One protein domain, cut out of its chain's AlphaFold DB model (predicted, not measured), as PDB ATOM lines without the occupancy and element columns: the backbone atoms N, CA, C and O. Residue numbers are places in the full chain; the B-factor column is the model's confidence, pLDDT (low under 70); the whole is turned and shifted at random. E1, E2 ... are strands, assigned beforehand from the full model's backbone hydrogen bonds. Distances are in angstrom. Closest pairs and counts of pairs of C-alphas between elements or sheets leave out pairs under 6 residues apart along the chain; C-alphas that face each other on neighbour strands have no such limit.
ATOM      1  N   GLN A 212     173.434 486.900 398.650       84.50
ATOM      2  CA  GLN A 212     173.849 487.238 397.285       84.50
ATOM      3  C   GLN A 212     175.051 486.399 396.845       84.50
ATOM      4  O   GLN A 212     176.059 486.320 397.546       84.50
ATOM      5  N   PHE A 213     174.953 485.859 395.634       87.25
ATOM      6  CA  PHE A 213     175.983 485.070 394.970       87.25
ATOM      7  C   PHE A 213     176.349 485.693 393.630       87.25
ATOM      8  O   PHE A 213     175.550 486.422 393.044       87.25
ATOM      9  N   ALA A 214     177.547 485.400 393.134       89.44
ATOM     10  CA  ALA A 214     177.982 485.860 391.826       89.44
ATOM     11  C   ALA A 214     178.299 484.667 390.924       89.44
ATOM     12  O   ALA A 214     179.261 483.935 391.157       89.44
ATOM     13  N   VAL A 215     177.489 484.491 389.882       91.44
ATOM     14  CA  VAL A 215     177.695 483.458 388.868       91.44
ATOM     15  C   VAL A 215     178.719 483.975 387.851       91.44
ATOM     16  O   VAL A 215     178.473 485.025 387.253       91.44
ATOM     17  N   PRO A 216     179.876 483.319 387.663       92.50
ATOM     18  CA  PRO A 216     180.873 483.737 386.679       92.50
ATOM     19  C   PRO A 216     180.330 483.608 385.250       92.50
ATOM     20  O   PRO A 216     179.769 482.576 384.886       92.50
ATOM     21  N   ILE A 217     180.514 484.657 384.443       92.56
ATOM     22  CA  ILE A 217     180.046 484.716 383.054       92.56
ATOM     23  C   ILE A 217     181.239 484.916 382.122       92.56
ATOM     24  O   ILE A 217     182.008 485.868 382.278       92.56
ATOM     25  N   ALA A 218     181.346 484.057 381.111       92.19
ATOM     26  CA  ALA A 218     182.296 484.220 380.017       92.19
ATOM     27  C   ALA A 218     181.583 484.714 378.755       92.19
ATOM     28  O   ALA A 218     180.530 484.193 378.386       92.19
ATOM     29  N   GLN A 219     182.175 485.697 378.080       92.00
ATOM     30  CA  GLN A 219     181.775 486.160 376.759       92.00
ATOM     31  C   GLN A 219     182.753 485.625 375.711       92.00
ATOM     32  O   GLN A 219     183.937 485.961 375.720       92.00
ATOM     33  N   PHE A 220     182.233 484.861 374.758       91.25
ATOM     34  CA  PHE A 220     182.956 484.387 373.583       91.25
ATOM     35  C   PHE A 220     182.482 485.157 372.355       91.25
ATOM     36  O   PHE A 220     181.282 485.224 372.077       91.25
ATOM     37  N   GLN A 221     183.416 485.750 371.619       91.19
ATOM     38  CA  GLN A 221     183.132 486.494 370.401       91.19
ATOM     39  C   GLN A 221     183.560 485.693 369.173       91.19
ATOM     40  O   GLN A 221     184.750 485.451 368.961       91.19
ATOM     41  N   TYR A 222     182.599 485.372 368.314       89.75
ATOM     42  CA  TYR A 222     182.815 484.657 367.063       89.75
ATOM     43  C   TYR A 222     182.743 485.599 365.869       89.75
ATOM     44  O   TYR A 222     181.844 486.440 365.762       89.75
ATOM     45  N   LYS A 223     183.681 485.422 364.942       88.94
ATOM     46  CA  LYS A 223     183.644 486.041 363.620       88.94
ATOM     47  C   LYS A 223     183.193 485.026 362.588       88.94
ATOM     48  O   LYS A 223     183.501 483.841 362.687       88.94
ATOM     49  N   LYS A 224     182.440 485.522 361.615       87.69
ATOM     50  CA  LYS A 224     181.880 484.738 360.524       87.69
ATOM     51  C   LYS A 224     182.825 484.792 359.326       87.69
ATOM     52  O   LYS A 224     183.281 485.871 358.968       87.69
ATOM     53  N   PRO A 276     180.254 490.837 364.673       87.50
ATOM     54  CA  PRO A 276     180.652 489.673 365.442       87.50
ATOM     55  C   PRO A 276     179.490 489.176 366.310       87.50
ATOM     56  O   PRO A 276     178.691 489.964 366.822       87.50
ATOM     57  N   ILE A 277     179.429 487.862 366.505       88.81
ATOM     58  CA  ILE A 277     178.431 487.220 367.360       88.81
ATOM     59  C   ILE A 277     179.027 487.063 368.751       88.81
ATOM     60  O   ILE A 277     180.122 486.528 368.898       88.81
ATOM     61  N   ASN A 278     178.302 487.509 369.773       90.06
ATOM     62  CA  ASN A 278     178.688 487.300 371.164       90.06
ATOM     63  C   ASN A 278     177.844 486.181 371.767       90.06
ATOM     64  O   ASN A 278     176.630 486.136 371.579       90.06
ATOM     65  N   ILE A 279     178.490 485.291 372.507       90.81
ATOM     66  CA  ILE A 279     177.846 484.211 373.244       90.81
ATOM     67  C   ILE A 279     178.270 484.317 374.694       90.81
ATOM     68  O   ILE A 279     179.460 484.400 374.990       90.81
ATOM     69  N   TYR A 280     177.292 484.300 375.587       91.12
ATOM     70  CA  TYR A 280     177.499 484.371 377.021       91.12
ATOM     71  C   TYR A 280     177.200 483.019 377.649       91.12
ATOM     72  O   TYR A 280     176.136 482.438 377.414       91.12
ATOM     73  N   VAL A 281     178.149 482.530 378.436       91.31
ATOM     74  CA  VAL A 281     178.108 481.216 379.075       91.31
ATOM     75  C   VAL A 281     178.125 481.378 380.584       91.31
ATOM     76  O   VAL A 281     178.904 482.172 381.114       91.31
ATOM     77  N   ASP A 282     177.286 480.596 381.255       92.00
ATOM     78  CA  ASP A 282     177.365 480.356 382.689       92.00
ATOM     79  C   ASP A 282     178.582 479.462 382.938       92.00
ATOM     80  O   ASP A 282     178.547 478.268 382.634       92.00
ATOM     81  N   GLU A 283     179.678 480.014 383.458       90.56
ATOM     82  CA  GLU A 283     180.862 479.199 383.738       90.56
ATOM     83  C   GLU A 283     180.642 478.262 384.935       90.56
ATOM     84  O   GLU A 283     181.418 477.329 385.092       90.56
ATOM     85  N   HIS A 284     179.623 478.451 385.778       89.50
ATOM     86  CA  HIS A 284     179.358 477.559 386.908       89.50
ATOM     87  C   HIS A 284     178.782 476.209 386.471       89.50
ATOM     88  O   HIS A 284     179.194 475.171 386.987       89.50
ATOM     89  N   ILE A 285     177.871 476.214 385.497       88.12
ATOM     90  CA  ILE A 285     177.223 474.991 384.981       88.12
ATOM     91  C   ILE A 285     177.649 474.629 383.551       88.12
ATOM     92  O   ILE A 285     177.303 473.556 383.062       88.12
ATOM     93  N   GLY A 286     178.393 475.504 382.871       87.00
ATOM     94  CA  GLY A 286     178.886 475.285 381.510       87.00
ATOM     95  C   GLY A 286     177.840 475.456 380.407       87.00
ATOM     96  O   GLY A 286     178.032 474.942 379.305       87.00
ATOM     97  N   GLU A 287     176.724 476.136 380.678       87.69
ATOM     98  CA  GLU A 287     175.605 476.268 379.740       87.69
ATOM     99  C   GLU A 287     175.607 477.637 379.044       87.69
ATOM    100  O   GLU A 287     175.887 478.674 379.647       87.69
ATOM    101  N   MET A 288     175.271 477.656 377.751       88.38
ATOM    102  CA  MET A 288     175.047 478.899 377.010       88.38
ATOM    103  C   MET A 288     173.757 479.566 377.498       88.38
ATOM    104  O   MET A 288     172.694 478.951 377.454       88.38
ATOM    105  N   ILE A 289     173.843 480.837 377.897       87.06
ATOM    106  CA  ILE A 289     172.716 481.590 378.457       87.06
ATOM    107  C   ILE A 289     172.149 482.579 377.435       87.06
ATOM    108  O   ILE A 289     170.943 482.606 377.194       87.06
ATOM    109  N   TRP A 290     173.011 483.395 376.815       88.50
ATOM    110  CA  TRP A 290     172.572 484.511 375.973       88.50
ATOM    111  C   TRP A 290     173.386 484.631 374.685       88.50
ATOM    112  O   TRP A 290     174.599 484.444 374.679       88.50
ATOM    113  N   ARG A 291     172.717 485.032 373.598       84.38
ATOM    114  CA  ARG A 291     173.360 485.582 372.383       84.38
ATOM    115  C   ARG A 291     173.401 487.115 372.396       84.38
ATOM    116  O   ARG A 291     174.147 487.758 371.664       84.38
ATOM    117  N   THR A 292     172.562 487.722 373.225       82.12
ATOM    118  CA  THR A 292     172.509 489.161 373.476       82.12
ATOM    119  C   THR A 292     172.040 489.341 374.908       82.12
ATOM    120  O   THR A 292     171.079 488.684 375.308       82.12
ATOM    121  N   ILE A 293     172.740 490.170 375.682       81.62
ATOM    122  CA  ILE A 293     172.395 490.407 377.086       81.62
ATOM    123  C   ILE A 293     171.036 491.125 377.135       81.62
ATOM    124  O   ILE A 293     170.893 492.161 376.482       81.62
ATOM    125  N   PRO A 294     170.046 490.602 377.877       82.81
ATOM    126  CA  PRO A 294     168.788 491.304 378.113       82.81
ATOM    127  C   PRO A 294     169.009 492.654 378.817       82.81
ATOM    128  O   PRO A 294     169.864 492.764 379.692       82.81
ATOM    129  N   GLU A 295     168.219 493.681 378.484       81.12
ATOM    130  CA  GLU A 295     168.400 495.056 379.002       81.12
ATOM    131  C   GLU A 295     168.327 495.171 380.534       81.12
ATOM    132  O   GLU A 295     168.870 496.098 381.130       81.12
ATOM    133  N   ASN A 296     167.658 494.223 381.181       78.12
ATOM    134  CA  ASN A 296     167.459 494.154 382.623       78.12
ATOM    135  C   ASN A 296     168.581 493.415 383.376       78.12
ATOM    136  O   ASN A 296     168.510 493.312 384.601       78.12
ATOM    137  N   ILE A 297     169.590 492.885 382.678       80.56
ATOM    138  CA  ILE A 297     170.722 492.188 383.295       80.56
ATOM    139  C   ILE A 297     171.915 493.133 383.403       80.56
ATOM    140  O   ILE A 297     172.455 493.610 382.406       80.56
ATOM    141  N   VAL A 298     172.369 493.353 384.637       81.19
ATOM    142  CA  VAL A 298     173.572 494.139 384.926       81.19
ATOM    143  C   VAL A 298     174.685 493.198 385.372       81.19
ATOM    144  O   VAL A 298     174.647 492.640 386.470       81.19
ATOM    145  N   LEU A 299     175.689 493.033 384.512       87.81
ATOM    146  CA  LEU A 299     176.910 492.306 384.849       87.81
ATOM    147  C   LEU A 299     177.824 493.184 385.706       87.81
ATOM    148  O   LEU A 299     177.968 494.383 385.465       87.81
ATOM    149  N   GLN A 300     178.484 492.568 386.681       90.50
ATOM    150  CA  GLN A 300     179.513 493.207 387.496       90.50
ATOM    151  C   GLN A 300     180.904 492.673 387.150       90.50
ATOM    152  O   GLN A 300     181.053 491.608 386.548       90.50
ATOM    153  N   ASP A 301     181.927 493.418 387.563       90.62
ATOM    154  CA  ASP A 301     183.322 492.988 387.486       90.62
ATOM    155  C   ASP A 301     183.552 491.784 388.409       90.62
ATOM    156  O   ASP A 301     183.312 491.850 389.621       90.62
ATOM    157  N   ARG A 302     184.045 490.688 387.831       91.31
ATOM    158  CA  ARG A 302     184.364 489.442 388.529       91.31
ATOM    159  C   ARG A 302     185.356 489.657 389.672       91.31
ATOM    160  O   ARG A 302     185.228 489.002 390.700       91.31
ATOM    161  N   ALA A 303     186.303 490.587 389.537       88.12
ATOM    162  CA  ALA A 303     187.284 490.880 390.583       88.12
ATOM    163  C   ALA A 303     186.666 491.556 391.821       88.12
ATOM    164  O   ALA A 303     187.266 491.549 392.895       88.12
ATOM    165  N   LYS A 304     185.472 492.140 391.680       87.75
ATOM    166  CA  LYS A 304     184.742 492.833 392.755       87.75
ATOM    167  C   LYS A 304     183.585 492.005 393.311       87.75
ATOM    168  O   LYS A 304     182.902 492.449 394.231       87.75
ATOM    169  N   ALA A 305     183.346 490.826 392.745       86.38
ATOM    170  CA  ALA A 305     182.233 489.976 393.106       86.38
ATOM    171  C   ALA A 305     182.459 489.302 394.468       86.38
ATOM    172  O   ALA A 305     183.444 488.598 394.684       86.38
ATOM    173  N   THR A 306     181.510 489.473 395.383       83.44
ATOM    174  CA  THR A 306     181.433 488.682 396.616       83.44
ATOM    175  C   THR A 306     180.819 487.317 396.319       83.44
ATOM    176  O   THR A 306     179.874 487.241 395.534       83.44
ATOM    177  N   HIS A 307     181.300 486.260 396.983       85.44
ATOM    178  CA  HIS A 307     180.722 484.913 396.866       85.44
ATOM    179  C   HIS A 307     180.686 484.400 395.410       85.44
ATOM    180  O   HIS A 307     179.661 483.915 394.928       85.44
ATOM    181  N   LEU A 308     181.808 484.558 394.697       89.12
ATOM    182  CA  LEU A 308     181.979 484.084 393.324       89.12
ATOM    183  C   LEU A 308     181.971 482.551 393.274       89.12
ATOM    184  O   LEU A 308     182.740 481.904 393.987       89.12
ATOM    185  N   LEU A 309     181.128 481.985 392.412       89.44
ATOM    186  CA  LEU A 309     181.035 480.537 392.239       89.44
ATOM    187  C   LEU A 309     182.231 479.967 391.464       89.44
ATOM    188  O   LEU A 309     182.928 480.668 390.725       89.44
ATOM    189  N   SER A 310     182.455 478.662 391.622       88.25
ATOM    190  CA  SER A 310     183.468 477.934 390.861       88.25
ATOM    191  C   SER A 310     183.140 477.909 389.375       88.25
ATOM    192  O   SER A 310     181.975 477.849 388.988       88.25
ATOM    193  N   THR A 311     184.184 477.893 388.550       87.00
ATOM    194  CA  THR A 311     184.078 477.767 387.097       87.00
ATOM    195  C   THR A 311     184.393 476.353 386.642       87.00
ATOM    196  O   THR A 311     185.447 475.807 386.974       87.00
ATOM    197  N   VAL A 312     183.538 475.801 385.801       80.62
ATOM    198  CA  VAL A 312     183.824 474.676 384.928       80.62
ATOM    199  C   VAL A 312     184.434 475.274 383.663       80.62
ATOM    200  O   VAL A 312     183.822 476.106 383.000       80.62
ATOM    201  N   ASN A 313     185.677 474.911 383.343       70.56
ATOM    202  CA  ASN A 313     186.356 475.373 382.129       70.56
ATOM    203  C   ASN A 313     185.695 474.760 380.885       70.56
ATOM    204  O   ASN A 313     186.211 473.814 380.297       70.56
ATOM    205  N   VAL A 314     184.539 475.296 380.499       71.00
ATOM    206  CA  VAL A 314     183.796 474.880 379.314       71.00
ATOM    207  C   VAL A 314     184.055 475.877 378.202       71.00
ATOM    208  O   VAL A 314     183.939 477.088 378.379       71.00
ATOM    209  N   HIS A 315     184.421 475.344 377.046       74.19
ATOM    210  CA  HIS A 315     184.588 476.110 375.829       74.19
ATOM    211  C   HIS A 315     183.435 475.757 374.890       74.19
ATOM    212  O   HIS A 315     183.453 474.673 374.299       74.19
ATOM    213  N   PRO A 316     182.412 476.613 374.747       72.88
ATOM    214  CA  PRO A 316     181.372 476.360 373.763       72.88
ATOM    215  C   PRO A 316     182.012 476.366 372.367       72.88
ATOM    216  O   PRO A 316     182.918 477.150 372.086       72.88
ATOM    217  N   GLN A 317     181.563 475.487 371.479       74.12
ATOM    218  CA  GLN A 317     181.810 475.647 370.051       74.12
ATOM    219  C   GLN A 317     180.504 476.102 369.417       74.12
ATOM    220  O   GLN A 317     179.481 475.431 369.560       74.12
ATOM    221  N   TYR A 318     180.529 477.251 368.745       72.31
ATOM    222  CA  TYR A 318     179.368 477.727 368.012       72.31
ATOM    223  C   TYR A 318     179.423 477.221 366.580       72.31
ATOM    224  O   TYR A 318     180.275 477.636 365.797       72.31
ATOM    225  N   HIS A 319     178.488 476.337 366.251       67.88
ATOM    226  CA  HIS A 319     178.289 475.848 364.898       67.88
ATOM    227  C   HIS A 319     176.893 476.248 364.443       67.88
ATOM    228  O   HIS A 319     175.898 475.931 365.093       67.88
ATOM    229  N   GLU A 320     176.818 476.927 363.310       65.94
ATOM    230  CA  GLU A 320     175.572 477.179 362.600       65.94
ATOM    231  C   GLU A 320     175.802 476.671 361.175       65.94
ATOM    232  O   GLU A 320     176.763 477.073 360.524       65.94
ATOM    233  N   GLY A 321     175.014 475.683 360.742       60.91
ATOM    234  CA  GLY A 321     175.252 474.987 359.474       60.91
ATOM    235  C   GLY A 321     175.129 475.907 358.253       60.91
ATOM    236  O   GLY A 321     174.329 476.842 358.259       60.91
ATOM    237  N   GLY A 322     175.894 475.623 357.192       68.25
ATOM    238  CA  GLY A 322     175.825 476.326 355.901       68.25
ATOM    239  C   GLY A 322     177.199 476.651 355.301       68.25
ATOM    240  O   GLY A 322     178.208 476.080 355.704       68.25
ATOM    241  N   ASP A 323     177.234 477.605 354.365       76.19
ATOM    242  CA  ASP A 323     178.436 478.059 353.628       76.19
ATOM    243  C   ASP A 323     179.412 478.924 354.460       76.19
ATOM    244  O   ASP A 323     180.307 479.586 353.922       76.19
ATOM    245  N   TRP A 324     179.233 478.957 355.782       80.50
ATOM    246  CA  TRP A 324     179.934 479.857 356.693       80.50
ATOM    247  C   TRP A 324     180.567 479.092 357.855       80.50
ATOM    248  O   TRP A 324     179.938 478.234 358.466       80.50
ATOM    249  N   ARG A 325     181.806 479.454 358.192       85.06
ATOM    250  CA  ARG A 325     182.535 479.012 359.380       85.06
ATOM    251  C   ARG A 325     182.511 480.110 360.437       85.06
ATOM    252  O   ARG A 325     182.606 481.293 360.112       85.06
ATOM    253  N   TYR A 326     182.415 479.717 361.699       85.38
ATOM    254  CA  TYR A 326     182.556 480.623 362.832       85.38
ATOM    255  C   TYR A 326     183.841 480.291 363.575       85.38
ATOM    256  O   TYR A 326     184.065 479.142 363.946       85.38
ATOM    257  N   GLU A 327     184.680 481.296 363.789       85.81
ATOM    258  CA  GLU A 327     185.905 481.146 364.572       85.81
ATOM    259  C   GLU A 327     185.882 482.101 365.749       85.81
ATOM    260  O   GLU A 327     185.445 483.252 365.634       85.81
ATOM    261  N   GLU A 328     186.350 481.612 366.893       88.38
ATOM    262  CA  GLU A 328     186.548 482.471 368.045       88.38
ATOM    263  C   GLU A 328     187.624 483.505 367.725       88.38
ATOM    264  O   GLU A 328     188.721 483.192 367.269       88.38
ATOM    265  N   SER A 329     187.289 484.758 367.993       88.62
ATOM    266  CA  SER A 329     188.183 485.893 367.804       88.62
ATOM    267  C   SER A 329     188.605 486.544 369.119       88.62
ATOM    268  O   SER A 329     189.660 487.177 369.170       88.62
ATOM    269  N   LYS A 330     187.792 486.418 370.177       90.31
ATOM    270  CA  LYS A 330     188.071 486.979 371.501       90.31
ATOM    271  C   LYS A 330     187.288 486.226 372.576       90.31
ATOM    272  O   LYS A 330     186.106 485.950 372.385       90.31
ATOM    273  N   THR A 331     187.920 486.021 373.727       90.88
ATOM    274  CA  THR A 331     187.270 485.573 374.964       90.88
ATOM    275  C   THR A 331     187.466 486.612 376.063       90.88
ATOM    276  O   THR A 331     188.572 487.120 376.254       90.88
ATOM    277  N   ASP A 332     186.396 486.922 376.791       91.19
ATOM    278  CA  ASP A 332     186.400 487.782 377.974       91.19
ATOM    279  C   ASP A 332     185.755 487.045 379.158       91.19
ATOM    280  O   ASP A 332     184.646 486.528 379.050       91.19
ATOM    281  N   ARG A 333     186.460 486.973 380.290       91.88
ATOM    282  CA  ARG A 333     186.013 486.292 381.523       91.88
ATOM    283  C   ARG A 333     185.955 487.236 382.726       91.88
ATOM    284  O   ARG A 333     185.993 486.788 383.873       91.88
ATOM    285  N   ALA A 334     185.896 488.544 382.473       91.56
ATOM    286  CA  ALA A 334     185.894 489.578 383.504       91.56
ATOM    287  C   ALA A 334     184.522 489.799 384.164       91.56
ATOM    288  O   ALA A 334     184.386 490.691 385.000       91.56
ATOM    289  N   HIS A 335     183.499 489.014 383.817       91.38
ATOM    290  CA  HIS A 335     182.122 489.278 384.221       91.38
ATOM    291  C   HIS A 335     181.582 488.266 385.229       91.38
ATOM    292  O   HIS A 335     181.944 487.089 385.240       91.38
ATOM    293  N   ALA A 336     180.660 488.735 386.062       91.81
ATOM    294  CA  ALA A 336     179.804 487.893 386.879       91.81
ATOM    295  C   ALA A 336     178.380 488.466 386.934       91.81
ATOM    296  O   ALA A 336     178.191 489.682 386.875       91.81
ATOM    297  N   CYS A 337     177.385 487.593 387.071       90.12
ATOM    298  CA  CYS A 337     175.984 487.962 387.240       90.12
ATOM    299  C   CYS A 337     175.554 487.738 388.701       90.12
ATOM    300  O   CYS A 337     175.726 486.627 389.213       90.12
ATOM    301  N   PRO A 338     175.034 488.759 389.406       88.25
ATOM    302  CA  PRO A 338     174.559 488.593 390.771       88.25
ATOM    303  C   PRO A 338     173.209 487.861 390.812       88.25
ATOM    304  O   PRO A 338     172.264 488.247 390.132       88.25
ATOM    305  N   VAL A 339     173.101 486.856 391.678       86.44
ATOM    306  CA  VAL A 339     171.858 486.133 391.982       86.44
ATOM    307  C   VAL A 339     171.557 486.295 393.467       86.44
ATOM    308  O   VAL A 339     172.467 486.242 394.295       86.44
ATOM    309  N   LYS A 340     170.292 486.543 393.806       84.81
ATOM    310  CA  LYS A 340     169.858 486.879 395.165       84.81
ATOM    311  C   LYS A 340     168.729 485.963 395.619       84.81
ATOM    312  O   LYS A 340     167.844 485.666 394.824       84.81
ATOM    313  N   PHE A 341     168.766 485.583 396.893       84.56
ATOM    314  CA  PHE A 341     167.762 484.739 397.542       84.56
ATOM    315  C   PHE A 341     167.458 485.230 398.956       84.56
ATOM    316  O   PHE A 341     168.304 485.851 399.618       84.56
ATOM    317  N   GLN A 342     166.263 484.903 399.436       85.31
ATOM    318  CA  GLN A 342     165.943 484.949 400.857       85.31
ATOM    319  C   GLN A 342     166.524 483.721 401.558       85.31
ATOM    320  O   GLN A 342     166.566 482.630 400.992       85.31
ATOM    321  N   PHE A 343     166.947 483.868 402.815       84.25
ATOM    322  CA  PHE A 343     167.431 482.712 403.575       84.25
ATOM    323  C   PHE A 343     166.325 481.661 403.764       84.25
ATOM    324  O   PHE A 343     166.582 480.468 403.645       84.25
ATOM    325  N   SER A 344     165.077 482.102 403.943       81.75
ATOM    326  CA  SER A 344     163.897 481.234 404.043       81.75
ATOM    327  C   SER A 344     163.616 480.388 402.796       81.75
ATOM    328  O   SER A 344     162.838 479.444 402.875       81.75
ATOM    329  N   GLU A 345     164.197 480.732 401.644       84.38
ATOM    330  CA  GLU A 345     164.084 479.948 400.406       84.38
ATOM    331  C   GLU A 345     165.129 478.830 400.329       84.38
ATOM    332  O   GLU A 345     165.021 477.944 399.481       84.38
ATOM    333  N   LEU A 346     166.155 478.871 401.184       86.25
ATOM    334  CA  LEU A 346     167.181 477.846 401.228       86.25
ATOM    335  C   LEU A 346     166.625 476.595 401.903       86.25
ATOM    336  O   LEU A 346     166.196 476.623 403.056       86.25
ATOM    337  N   CYS A 347     166.703 475.468 401.204       85.44
ATOM    338  CA  CYS A 347     166.307 474.185 401.763       85.44
ATOM    339  C   CYS A 347     167.542 473.488 402.328       85.44
ATOM    340  O   CYS A 347     168.541 473.378 401.611       85.44
ATOM    341  N   PRO A 348     167.522 472.986 403.571       81.12
ATOM    342  CA  PRO A 348     168.621 472.166 404.054       81.12
ATOM    343  C   PRO A 348     168.797 470.952 403.137       81.12
ATOM    344  O   PRO A 348     167.819 470.370 402.667       81.12
TER     345      PRO A 348
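AT A GLANCE: This is residues 212 to 224 and 276 to 348 of the 356 residues of an uncharacterized protein of Lachnospiraceae bacterium (UniProt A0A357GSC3). Long strands E1 and E4 make a strongly twisted ribbon with hairpin E2-E3 beside E1; residues 343 to 348 stick out. The printed part has 86 residues, strands E1 to E4 in order, no named helix, and antiparallel sheet E3 E2 E1 E4. It is all strand, under half in named elements, and loose: radius of gyration of the C-alphas 14.9 A, spans 53 by 26 by 25 A.

IN THESE COORDINATES: Find C-alpha 212 at (173.849, 487.238, 397.285); E1, residues 212 to 224, runs 37.7 A. E4, residues 324 to 341, runs 42.9 A to (167.762, 484.739, 397.542), bending 76 degrees at residue 330. E2 is residues 277 to 282, E3 residues 287 to 290.

HOW THE PARTS SIT: Between E1 and E4 find N 215 and O 337, between E1 and E2 N 220 and O 279, in hairpin E2-E3 N 289 and O 280, each 2.8 A, within hydrogen-bond range.

THE WHOLE: Across the cut, residues 225 to 275, C-alphas 224 and 276 are 7.1 A apart. Link E3 to E4 is long; residues 319 to 322 have pLDDT under 70.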